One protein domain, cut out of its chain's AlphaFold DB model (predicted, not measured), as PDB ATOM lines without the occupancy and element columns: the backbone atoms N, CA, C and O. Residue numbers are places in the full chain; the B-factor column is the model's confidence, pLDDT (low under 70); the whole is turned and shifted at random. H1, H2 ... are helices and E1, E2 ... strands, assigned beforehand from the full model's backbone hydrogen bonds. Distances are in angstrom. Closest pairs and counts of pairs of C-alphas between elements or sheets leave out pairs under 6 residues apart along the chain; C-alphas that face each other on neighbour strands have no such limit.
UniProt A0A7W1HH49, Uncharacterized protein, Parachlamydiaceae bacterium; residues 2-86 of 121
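What this domain is: This is residues 2 to 86 of the 121 residues of an uncharacterized protein of Parachlamydiaceae bacterium (UniProt A0A7W1HH49). A hairpin of two strands, E3 and E4, makes an arm at one end of a loose body, and its tip, residues 77 to 82, sticks out. In the body, helix H1 stands between H2 on one side and the short H4 on the other, with the small strand pair E1 and E2 near one end of H1 and H3 packed on H2. The printed part has 85 residues with four named helices and four named strands, in the order H1, E1, H2, H3, E2, H4, E3, E4; the class is mixed, helices and strands, and both two-stranded sheets, E1 - E2 and E3 - E4, are antiparallel. The whole is loose, with a radius of gyration of the C-alphas of 15.4 A, and elongated, spanning 48 by 31 by 27 A.

Where its parts are: Find C-alpha 73 at (-33.285, 15.088, 31.318); from there E3, residues 73 to 78, runs 16.8 A. E4, residues 81 to 86, comes back over 17.2 A and ends at C-alpha 86, (-33.254, 17.356, 35.049). Look next at C-alpha 11, (-22.592, 22.768, 29.006), where H1, residues 11 to 24, begins its 20.3 A. E1 is residues 29 to 31, 6.5 A, and E2 residues 60 to 62, 7.3 A. H2, residues 32 to 40, measures 11.2 A, H3, residues 45 to 52, 10.5 A, and H4, residues 65 to 69, 6.0 A.

How they stand to each other: In the hairpin E3 and E4 the directions stand at 173 degrees, antiparallel; look for N 76 and O 83, 2.9 A, and N 83 and O 76, 2.8 A, both within hydrogen-bond range. E4 is apart from H1 and H4. H4 is close to H1 but not clearly touching it, the closest C-alphas being those of His 19 and Leu 68, 6.4 A apart. H1 is also close to H2 but not clearly touching it, closest at the C-alphas of Val 18 and Leu 35, 8.0 A, at a steep tilt of 48 degrees, opposite ways. The closest C-alphas of H1 and E1 are those of Ile 22 and Val 30, 6.4 A apart. E1 and E2 are antiparallel at 154 degrees, with N 30 and O 61 at 2.8 A, within hydrogen-bond range. H2 and H3 touch, closest at the C-alphas of Ser 36 and Leu 46, 5.4 A, at a steep tilt of 60 degrees, opposite ways. In H1, H2, H3 and H4 every O i to N i+4 pair is within hydrogen-bond range.

The domain as a whole: The two C-alphas farthest apart are those of Asp 42 and Asp 79, 48.1 A. Residues 4 to 11 stand free, as do residues 77 to 82. The printed part has no cut and no long link. Mean pLDDT of the printed part is 86.1; look at residues 2 to 9 for the model's low confidence, under 70.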
ATOM      1  N   ASP A   2     -20.400  33.157  26.375       43.53
ATOM      2  CA  ASP A   2     -21.304  34.243  26.781       43.53
ATOM      3  C   ASP A   2     -20.694  35.574  26.324       43.53
ATOM      4  O   ASP A   2     -19.550  35.865  26.686       43.53
ATOM      5  N   ALA A   3     -21.425  36.320  25.494       47.03
ATOM      6  CA  ALA A   3     -20.981  37.601  24.950       47.03
ATOM      7  C   ALA A   3     -20.796  38.667  26.046       47.03
ATOM      8  O   ALA A   3     -20.018  39.596  25.846       47.03
ATOM      9  N   ASP A   4     -21.417  38.485  27.218       54.00
ATOM     10  CA  ASP A   4     -21.386  39.462  28.309       54.00
ATOM     11  C   ASP A   4     -20.434  39.092  29.460       54.00
ATOM     12  O   ASP A   4     -20.029  39.969  30.223       54.00
ATOM     13  N   SER A   5     -20.045  37.818  29.623       49.34
ATOM     14  CA  SER A   5     -19.305  37.386  30.828       49.34
ATOM     15  C   SER A   5     -17.974  36.674  30.596       49.34
ATOM     16  O   SER A   5     -17.232  36.464  31.561       49.34
ATOM     17  N   GLY A   6     -17.646  36.272  29.362       47.34
ATOM     18  CA  GLY A   6     -16.377  35.599  29.042       47.34
ATOM     19  C   GLY A   6     -16.147  34.258  29.764       47.34
ATOM     20  O   GLY A   6     -15.081  33.659  29.631       47.34
ATOM     21  N   LYS A   7     -17.130  33.753  30.525       48.72
ATOM     22  CA  LYS A   7     -17.060  32.449  31.190       48.72
ATOM     23  C   LYS A   7     -17.571  31.353  30.249       48.72
ATOM     24  O   LYS A   7     -18.541  31.570  29.519       48.72
ATOM     25  N   PRO A   8     -16.964  30.151  30.258       53.44
ATOM     26  CA  PRO A   8     -17.526  29.022  29.536       53.44
ATOM     27  C   PRO A   8     -18.897  28.708  30.138       53.44
ATOM     28  O   PRO A   8     -19.002  28.443  31.338       53.44
ATOM     29  N   PHE A   9     -19.949  28.745  29.314       55.16
ATOM     30  CA  PHE A   9     -21.254  28.225  29.711       55.16
ATOM     31  C   PHE A   9     -21.051  26.834  30.307       55.16
ATOM     32  O   PHE A   9     -20.388  25.982  29.700       55.16
ATOM     33  N   LYS A  10     -21.648  26.563  31.473       72.69
ATOM     34  CA  LYS A  10     -21.801  25.168  31.878       72.69
ATOM     35  C   LYS A  10     -22.600  24.509  30.764       72.69
ATOM     36  O   LYS A  10     -23.695  24.948  30.430       72.69
ATOM     37  N   ARG A  11     -22.023  23.468  30.165       79.19
ATOM     38  CA  ARG A  11     -22.592  22.768  29.006       79.19
ATOM     39  C   ARG A  11     -24.075  22.432  29.189       79.19
ATOM     40  O   ARG A  11     -24.824  22.478  28.225       79.19
ATOM     41  N   VAL A  12     -24.486  22.102  30.412       78.75
ATOM     42  CA  VAL A  12     -25.881  21.789  30.743       78.75
ATOM     43  C   VAL A  12     -26.792  23.004  30.568       78.75
ATOM     44  O   VAL A  12     -27.790  22.886  29.869       78.75
ATOM     45  N   ASP A  13     -26.414  24.166  31.096       82.38
ATOM     46  CA  ASP A  13     -27.201  25.402  30.998       82.38
ATOM     47  C   ASP A  13     -27.371  25.829  29.528       82.38
ATOM     48  O   ASP A  13     -28.453  26.230  29.099       82.38
ATOM     49  N   PHE A  14     -26.317  25.664  28.719       85.88
ATOM     50  CA  PHE A  14     -26.385  25.907  27.278       85.88
ATOM     51  C   PHE A  14     -27.341  24.936  26.571       85.88
ATOM     52  O   PHE A  14     -28.185  25.359  25.782       85.88
ATOM     53  N   LEU A  15     -27.254  23.636  26.872       87.06
ATOM     54  CA  LEU A  15     -28.155  22.629  26.304       87.06
ATOM     55  C   LEU A  15     -29.613  22.861  26.719       87.06
ATOM     56  O   LEU A  15     -30.508  22.691  25.892       87.06
ATOM     57  N   GLU A  16     -29.862  23.285  27.959       87.44
ATOM     58  CA  GLU A  16     -31.192  23.672  28.442       87.44
ATOM     59  C   GLU A  16     -31.738  24.882  27.670       87.44
ATOM     60  O   GLU A  16     -32.885  24.853  27.211       87.44
ATOM     61  N   ALA A  17     -30.911  25.904  27.442       88.56
ATOM     62  CA  ALA A  17     -31.289  27.084  26.669       88.56
ATOM     63  C   ALA A  17     -31.607  26.744  25.200       88.56
ATOM     64  O   ALA A  17     -32.642  27.172  24.678       88.56
ATOM     65  N   VAL A  18     -30.773  25.924  24.550       90.12
ATOM     66  CA  VAL A  18     -30.995  25.445  23.174       90.12
ATOM     67  C   VAL A  18     -32.267  24.599  23.088       90.12
ATOM     68  O   VAL A  18     -33.110  24.842  22.223       90.12
ATOM     69  N   HIS A  19     -32.457  23.649  24.009       90.19
ATOM     70  CA  HIS A  19     -33.668  22.829  24.086       90.19
ATOM     71  C   HIS A  19     -34.924  23.705  24.195       90.19
ATOM     72  O   HIS A  19     -35.907  23.494  23.482       90.19
ATOM     73  N   HIS A  20     -34.901  24.706  25.076       89.25
ATOM     74  CA  HIS A  20     -36.035  25.600  25.304       89.25
ATOM     75  C   HIS A  20     -36.353  26.480  24.096       89.25
ATOM     76  O   HIS A  20     -37.527  26.659  23.765       89.25
ATOM     77  N   TYR A  21     -35.325  26.988  23.415       90.88
ATOM     78  CA  TYR A  21     -35.480  27.742  22.174       90.88
ATOM     79  C   TYR A  21     -36.163  26.893  21.094       90.88
ATOM     80  O   TYR A  21     -37.223  27.270  20.601       90.88
ATOM     81  N   ILE A  22     -35.638  25.694  20.819       90.50
ATOM     82  CA  ILE A  22     -36.181  24.780  19.800       90.50
ATOM     83  C   ILE A  22     -37.622  24.359  20.124       90.50
ATOM     84  O   ILE A  22     -38.467  24.277  19.234       90.50
ATOM     85  N   LYS A  23     -37.939  24.113  21.403       87.69
ATOM     86  CA  LYS A  23     -39.292  23.730  21.837       87.69
ATOM     87  C   LYS A  23     -40.337  24.814  21.536       87.69
ATOM     88  O   LYS A  23     -41.508  24.481  21.356       87.69
ATOM     89  N   ARG A  24     -39.925  26.083  21.505       87.12
ATOM     90  CA  ARG A  24     -40.780  27.244  21.220       87.12
ATOM     91  C   ARG A  24     -40.872  27.574  19.727       87.12
ATOM     92  O   ARG A  24     -41.758  28.335  19.349       87.12
ATOM     93  N   SER A  25     -40.004  27.007  18.889       85.00
ATOM     94  CA  SER A  25     -40.022  27.240  17.445       85.00
ATOM     95  C   SER A  25     -41.279  26.643  16.786       85.00
ATOM     96  O   SER A  25     -41.601  25.471  17.030       85.00
ATOM     97  N   PRO A  26     -41.987  27.398  15.920       81.06
ATOM     98  CA  PRO A  26     -43.128  26.892  15.159       81.06
ATOM     99  C   PRO A  26     -42.763  25.634  14.368       81.06
ATOM    100  O   PRO A  26     -41.702  25.555  13.752       81.06
ATOM    101  N   GLY A  27     -43.607  24.601  14.436       82.44
ATOM    102  CA  GLY A  27     -43.345  23.316  13.772       82.44
ATOM    103  C   GLY A  27     -42.130  22.535  14.301       82.44
ATOM    104  O   GLY A  27     -41.897  21.412  13.847       82.44
ATOM    105  N   ARG A  28     -41.397  23.080  15.289       83.56
ATOM    106  CA  ARG A  28     -40.108  22.575  15.799       83.56
ATOM    107  C   ARG A  28     -39.052  22.450  14.703       83.56
ATOM    108  O   ARG A  28     -38.188  21.571  14.759       83.56
ATOM    109  N   THR A  29     -39.151  23.319  13.703       88.94
ATOM    110  CA  THR A  29     -38.122  23.479  12.688       88.94
ATOM    111  C   THR A  29     -36.954  24.227  13.310       88.94
ATOM    112  O   THR A  29     -37.113  25.281  13.928       88.94
ATOM    113  N   VAL A  30     -35.781  23.636  13.179       90.31
ATOM    114  CA  VAL A  30     -34.504  24.178  13.605       90.31
ATOM    115  C   VAL A  30     -33.816  24.716  12.368       90.31
ATOM    116  O   VAL A  30     -33.617  23.964  11.424       90.31
ATOM    117  N   SER A  31     -33.446  25.993  12.395       92.50
ATOM    118  CA  SER A  31     -32.564  26.605  11.404       92.50
ATOM    119  C   SER A  31     -31.208  26.842  12.052       92.50
ATOM    120  O   SER A  31     -31.133  27.508  13.093       92.50
ATOM    121  N   LEU A  32     -30.137  26.304  11.460       91.94
ATOM    122  CA  LEU A  32     -28.771  26.526  11.941       91.94
ATOM    123  C   LEU A  32     -28.443  28.014  11.971       91.94
ATOM    124  O   LEU A  32     -27.861  28.478  12.942       91.94
ATOM    125  N   ARG A  33     -28.909  28.772  10.972       93.62
ATOM    126  CA  ARG A  33     -28.727  30.222  10.901       93.62
ATOM    127  C   ARG A  33     -29.367  30.932  12.094       93.62
ATOM    128  O   ARG A  33     -28.713  31.729  12.757       93.62
ATOM    129  N   SER A  34     -30.627  30.617  12.400       92.62
ATOM    130  CA  SER A  34     -31.345  31.237  13.524       92.62
ATOM    131  C   SER A  34     -30.781  30.832  14.885       92.62
ATOM    132  O   SER A  34     -30.727  31.658  15.793       92.62
ATOM    133  N   LEU A  35     -30.341  29.577  15.037       92.00
ATOM    134  CA  LEU A  35     -29.626  29.134  16.235       92.00
ATOM    135  C   LEU A  35     -28.294  29.870  16.392       92.00
ATOM    136  O   LEU A  35     -27.975  30.329  17.486       92.00
ATOM    137  N   SER A  36     -27.538  29.978  15.303       93.38
ATOM    138  CA  SER A  36     -26.228  30.618  15.274       93.38
ATOM    139  C   SER A  36     -26.335  32.085  15.680       93.38
ATOM    140  O   SER A  36     -25.706  32.504  16.648       93.38
ATOM    141  N   GLU A  37     -27.255  32.823  15.057       94.19
ATOM    142  CA  GLU A  37     -27.581  34.202  15.424       94.19
ATOM    143  C   GLU A  37     -27.956  34.314  16.909       94.19
ATOM    144  O   GLU A  37     -27.409  35.125  17.651       94.19
ATOM    145  N   LYS A  38     -28.863  33.451  17.384       92.06
ATOM    146  CA  LYS A  38     -29.403  33.551  18.744       92.06
ATOM    147  C   LYS A  38     -28.356  33.327  19.836       92.06
ATOM    148  O   LYS A  38     -28.451  33.954  20.892       92.06
ATOM    149  N   PHE A  39     -27.444  32.381  19.631       91.25
ATOM    150  CA  PHE A  39     -26.527  31.908  20.671       91.25
ATOM    151  C   PHE A  39     -25.084  32.389  20.490       91.25
ATOM    152  O   PHE A  39     -24.310  32.313  21.445       91.25
ATOM    153  N   PHE A  40     -24.727  32.878  19.302       91.06
ATOM    154  CA  PHE A  40     -23.373  33.320  18.966       91.06
ATOM    155  C   PHE A  40     -23.326  34.737  18.379       91.06
ATOM    156  O   PHE A  40     -22.231  35.270  18.235       91.06
ATOM    157  N   GLY A  41     -24.472  35.360  18.068       92.88
ATOM    158  CA  GLY A  41     -24.534  36.707  17.480       92.88
ATOM    159  C   GLY A  41     -24.010  36.786  16.042       92.88
ATOM    160  O   GLY A  41     -23.801  37.877  15.525       92.88
ATOM    161  N   ASP A  42     -23.762  35.633  15.423       93.69
ATOM    162  CA  ASP A  42     -23.286  35.506  14.052       93.69
ATOM    163  C   ASP A  42     -24.085  34.386  13.370       93.69
ATOM    164  O   ASP A  42     -24.021  33.233  13.815       93.69
ATOM    165  N   PRO A  43     -24.830  34.677  12.290       93.38
ATOM    166  CA  PRO A  43     -25.670  33.698  11.613       93.38
ATOM    167  C   PRO A  43     -24.867  32.627  10.855       93.38
ATOM    168  O   PRO A  43     -25.437  31.590  10.507       93.38
ATOM    169  N   ALA A  44     -23.581  32.860  10.580       94.12
ATOM    170  CA  ALA A  44     -22.700  31.936   9.868       94.12
ATOM    171  C   ALA A  44     -21.881  31.033  10.802       94.12
ATOM    172  O   ALA A  44     -21.435  29.981  10.361       94.12
ATOM    173  N   HIS A  45     -21.732  31.379  12.086       94.06
ATOM    174  CA  HIS A  45     -20.852  30.666  13.020       94.06
ATOM    175  C   HIS A  45     -21.042  29.135  13.032       94.06
ATOM    176  O   HIS A  45     -20.081  28.392  12.840       94.06
ATOM    177  N   LEU A  46     -22.273  28.638  13.212       92.50
ATOM    178  CA  LEU A  46     -22.547  27.194  13.211       92.50
ATOM    179  C   LEU A  46     -22.454  26.560  11.818       92.50
ATOM    180  O   LEU A  46     -22.154  25.376  11.726       92.50
ATOM    181  N   ILE A  47     -22.733  27.320  10.758       92.81
ATOM    182  CA  ILE A  47     -22.648  26.831   9.375       92.81
ATOM    183  C   ILE A  47     -21.177  26.591   9.028       92.81
ATOM    184  O   ILE A  47     -20.817  25.474   8.674       92.81
ATOM    185  N   ASN A  48     -20.330  27.596   9.258       94.06
ATOM    186  CA  ASN A  48     -18.887  27.504   9.062       94.06
ATOM    187  C   ASN A  48     -18.301  26.373   9.909       94.06
ATOM    188  O   ASN A  48     -17.545  25.559   9.400       94.06
ATOM    189  N   TYR A  49     -18.718  26.251  11.174       93.44
ATOM    190  CA  TYR A  49     -18.266  25.156  12.032       93.44
ATOM    191  C   TYR A  49     -18.615  23.774  11.456       93.44
ATOM    192  O   TYR A  49     -17.798  22.859  11.504       93.44
ATOM    193  N   VAL A  50     -19.830  23.597  10.929       92.81
ATOM    194  CA  VAL A  50     -20.265  22.337  10.310       92.81
ATOM    195  C   VAL A  50     -19.446  22.037   9.050       92.81
ATOM    196  O   VAL A  50     -18.996  20.905   8.892       92.81
ATOM    197  N   GLU A  51     -19.205  23.039   8.203       91.88
ATOM    198  CA  GLU A  51     -18.418  22.910   6.971       91.88
ATOM    199  C   GLU A  51     -16.934  22.617   7.251       91.88
ATOM    200  O   GLU A  51     -16.389  21.653   6.717       91.88
ATOM    201  N   GLU A  52     -16.296  23.381   8.141       95.44
ATOM    202  CA  GLU A  52     -14.880  23.237   8.522       95.44
ATOM    203  C   GLU A  52     -14.565  21.882   9.169       95.44
ATOM    204  O   GLU A  52     -13.431  21.412   9.102       95.44
ATOM    205  N   ASN A  53     -15.559  21.257   9.807       95.12
ATOM    206  CA  ASN A  53     -15.418  19.965  10.481       95.12
ATOM    207  C   ASN A  53     -16.027  18.802   9.679       95.12
ATOM    208  O   ASN A  53     -16.206  17.718  10.237       95.12
ATOM    209  N   GLU A  54     -16.378  19.019   8.405       93.12
ATOM    210  CA  GLU A  54     -16.950  18.009   7.500       93.12
ATOM    211  C   GLU A  54     -18.194  17.299   8.080       93.12
ATOM    212  O   GLU A  54     -18.456  16.115   7.842       93.12
ATOM    213  N   ILE A  55     -18.993  18.023   8.868       91.69
ATOM    214  CA  ILE A  55     -20.210  17.501   9.486       91.69
ATOM    215  C   ILE A  55     -21.334  17.547   8.447       91.69
ATOM    216  O   ILE A  55     -21.730  18.606   7.971       91.69
ATOM    217  N   ILE A  56     -21.922  16.396   8.123       87.88
ATOM    218  CA  ILE A  56     -23.081  16.344   7.224       87.88
ATOM    219  C   ILE A  56     -24.341  16.697   8.022       87.88
ATOM    220  O   ILE A  56     -24.890  15.863   8.747       87.88
ATOM    221  N   LEU A  57     -24.805  17.941   7.894       86.19
ATOM    222  CA  LEU A  57     -26.007  18.432   8.562       86.19
ATOM    223  C   LEU A  57     -26.802  19.372   7.653       86.19
ATOM    224  O   LEU A  57     -26.263  20.316   7.084       86.19
ATOM    225  N   ASN A  58     -28.114  19.147   7.558       87.50
ATOM    226  CA  ASN A  58     -28.995  20.058   6.833       87.50
ATOM    227  C   ASN A  58     -29.099  21.399   7.571       87.50
ATOM    228  O   ASN A  58     -29.286  21.430   8.788       87.50
ATOM    229  N   GLY A  59     -29.068  22.506   6.821       85.62
ATOM    230  CA  GLY A  59     -29.234  23.856   7.373       85.62
ATOM    231  C   GLY A  59     -30.570  24.069   8.089       85.62
ATOM    232  O   GLY A  59     -30.647  24.875   9.018       85.62
ATOM    233  N   GLU A  60     -31.597  23.305   7.702       90.56
ATOM    234  CA  GLU A  60     -32.886  23.250   8.381       90.56
ATOM    235  C   GLU A  60     -33.358  21.808   8.581       90.56
ATOM    236  O   GLU A  60     -33.261  20.967   7.684       90.56
ATOM    237  N   PHE A  61     -33.880  21.507   9.767       90.50
ATOM    238  CA  PHE A  61     -34.384  20.176  10.102       90.50
ATOM    239  C   PHE A  61     -35.453  20.222  11.192       90.50
ATOM    240  O   PHE A  61     -35.556  21.172  11.963       90.50
ATOM    241  N   LYS A  62     -36.254  19.160  11.295       90.19
ATOM    242  CA  LYS A  62     -37.253  19.021  12.359       90.19
ATOM    243  C   LYS A  62     -36.643  18.320  13.568       90.19
ATOM    244  O   LYS A  62     -36.154  17.198  13.454       90.19
ATOM    245  N   ALA A  63     -36.706  18.949  14.739       87.38
ATOM    246  CA  ALA A  63     -36.193  18.335  15.959       87.38
ATOM    247  C   ALA A  63     -37.072  17.159  16.419       87.38
ATOM    248  O   ALA A  63     -38.286  17.296  16.606       87.38
ATOM    249  N   HIS A  64     -36.443  16.009  16.671       88.56
ATOM    250  CA  HIS A  64     -37.094  14.877  17.324       88.56
ATOM    251  C   HIS A  64     -37.144  15.103  18.843       88.56
ATOM    252  O   HIS A  64     -36.108  15.202  19.500       88.56
ATOM    253  N   LEU A  65     -38.350  15.189  19.413       80.00
ATOM    254  CA  LEU A  65     -38.537  15.595  20.810       80.00
ATOM    255  C   LEU A  65     -37.854  14.676  21.821       80.00
ATOM    256  O   LEU A  65     -37.245  15.174  22.761       80.00
ATOM    257  N   ALA A  66     -37.964  13.357  21.648       83.88
ATOM    258  CA  ALA A  66     -37.373  12.421  22.603       83.88
ATOM    259  C   ALA A  66     -35.843  12.549  22.611       83.88
ATOM    260  O   ALA A  66     -35.220  12.562  23.671       83.88
ATOM    261  N   SER A  67     -35.255  12.750  21.427       85.31
ATOM    262  CA  SER A  67     -33.818  12.987  21.281       85.31
ATOM    263  C   SER A  67     -33.409  14.320  21.896       85.31
ATOM    264  O   SER A  67     -32.376  14.392  22.542       85.31
ATOM    265  N   LEU A  68     -34.222  15.372  21.754       84.88
ATOM    266  CA  LEU A  68     -33.937  16.674  22.358       84.88
ATOM    267  C   LEU A  68     -34.017  16.616  23.894       84.88
ATOM    268  O   LEU A  68     -33.181  17.191  24.590       84.88
ATOM    269  N   ARG A  69     -35.001  15.885  24.431       85.44
ATOM    270  CA  ARG A  69     -35.241  15.734  25.872       85.44
ATOM    271  C   ARG A  69     -34.080  15.042  26.592       85.44
ATOM    272  O   ARG A  69     -33.729  15.454  27.694       85.44
ATOM    273  N   SER A  70     -33.435  14.052  25.970       85.31
ATOM    274  CA  SER A  70     -32.314  13.310  26.579       85.31
ATOM    275  C   SER A  70     -31.064  14.169  26.839       85.31
ATOM    276  O   SER A  70     -30.205  13.817  27.657       85.31
ATOM    277  N   PHE A  71     -30.953  15.333  26.188       85.19
ATOM    278  CA  PHE A  71     -29.880  16.288  26.468       85.19
ATOM    279  C   PHE A  71     -30.071  17.027  27.795       85.19
ATOM    280  O   PHE A  71     -29.075  17.396  28.418       85.19
ATOM    281  N   VAL A  72     -31.318  17.202  28.242       90.75
ATOM    282  CA  VAL A  72     -31.673  18.013  29.420       90.75
ATOM    283  C   VAL A  72     -32.245  17.195  30.575       90.75
ATOM    284  O   VAL A  72     -32.306  17.684  31.699       90.75
ATOM    285  N   GLN A  73     -32.627  15.944  30.337       92.06
ATOM    286  CA  GLN A  73     -33.285  15.088  31.318       92.06
ATOM    287  C   GLN A  73     -32.614  13.715  31.390       92.06
ATOM    288  O   GLN A  73     -32.143  13.187  30.383       92.06
ATOM    289  N   ILE A  74     -32.567  13.148  32.593       92.25
ATOM    290  CA  ILE A  74     -32.200  11.754  32.839       92.25
ATOM    291  C   ILE A  74     -33.484  10.999  33.157       92.25
ATOM    292  O   ILE A  74     -34.255  11.427  34.017       92.25
ATOM    293  N   GLU A  75     -33.689   9.884  32.463       93.56
ATOM    294  CA  GLU A  75     -34.789   8.951  32.684       93.56
ATOM    295  C   GLU A  75     -34.204   7.544  32.819       93.56
ATOM    296  O   GLU A  75     -33.375   7.132  32.004       93.56
ATOM    297  N   ALA A  76     -34.591   6.832  33.872       93.88
ATOM    298  CA  ALA A  76     -34.191   5.455  34.129       93.88
ATOM    299  C   ALA A  76     -35.396   4.673  34.650       93.88
ATOM    300  O   ALA A  76     -36.125   5.163  35.514       93.88
ATOM    301  N   LYS A  77     -35.594   3.462  34.126       95.69
ATOM    302  CA  LYS A  77     -36.684   2.570  34.515       95.69
ATOM    303  C   LYS A  77     -36.167   1.141  34.651       95.69
ATOM    304  O   LYS A  77     -35.611   0.612  33.690       95.69
ATOM    305  N   ALA A  78     -36.334   0.550  35.828       96.44
ATOM    306  CA  ALA A  78     -35.949  -0.824  36.153       96.44
ATOM    307  C   ALA A  78     -36.736  -1.294  37.385       96.44
ATOM    308  O   ALA A  78     -37.057  -0.465  38.229       96.44
ATOM    309  N   ASP A  79     -37.038  -2.590  37.487       96.00
ATOM    310  CA  ASP A  79     -37.690  -3.199  38.662       96.00
ATOM    311  C   ASP A  79     -38.979  -2.483  39.114       96.00
ATOM    312  O   ASP A  79     -39.193  -2.241  40.297       96.00
ATOM    313  N   ASP A  80     -39.810  -2.070  38.149       96.06
ATOM    314  CA  ASP A  80     -41.023  -1.259  38.361       96.06
ATOM    315  C   ASP A  80     -40.795   0.103  39.053       96.06
ATOM    316  O   ASP A  80     -41.740   0.807  39.410       96.06
ATOM    317  N   ILE A  81     -39.538   0.535  39.160       95.12
ATOM    318  CA  ILE A  81     -39.123   1.858  39.620       95.12
ATOM    319  C   ILE A  81     -38.837   2.737  38.402       95.12
ATOM    320  O   ILE A  81     -38.104   2.356  37.487       95.12
ATOM    321  N   GLU A  82     -39.378   3.955  38.407       95.94
ATOM    322  CA  GLU A  82     -39.084   4.987  37.412       95.94
ATOM    323  C   GLU A  82     -38.490   6.227  38.087       95.94
ATOM    324  O   GLU A  82     -39.036   6.763  39.053       95.94
ATOM    325  N   LEU A  83     -37.356   6.699  37.568       95.25
ATOM    326  CA  LEU A  83     -36.689   7.924  37.992       95.25
ATOM    327  C   LEU A  83     -36.554   8.868  36.806       95.25
ATOM    328  O   LEU A  83     -36.007   8.508  35.765       95.25
ATOM    329  N   SER A  84     -37.012  10.101  36.992       95.25
ATOM    330  CA  SER A  84     -37.015  11.119  35.952       95.25
ATOM    331  C   SER A  84     -36.702  12.486  36.551       95.25
ATOM    332  O   SER A  84     -37.408  12.949  37.448       95.25
ATOM    333  N   PHE A  85     -35.614  13.125  36.113       94.12
ATOM    334  CA  PHE A  85     -35.176  14.414  36.662       94.12
ATOM    335  C   PHE A  85     -34.276  15.204  35.692       94.12
ATOM    336  O   PHE A  85     -33.658  14.616  34.800       94.12
ATOM    337  N   PRO A  86     -34.168  16.541  35.846       91.88
ATOM    338  CA  PRO A  86     -33.254  17.356  35.049       91.88
ATOM    339  C   PRO A  86     -31.800  16.912  35.204       91.88
ATOM    340  O   PRO A  86     -31.309  16.683  36.311       91.88
TER     341      PRO A  86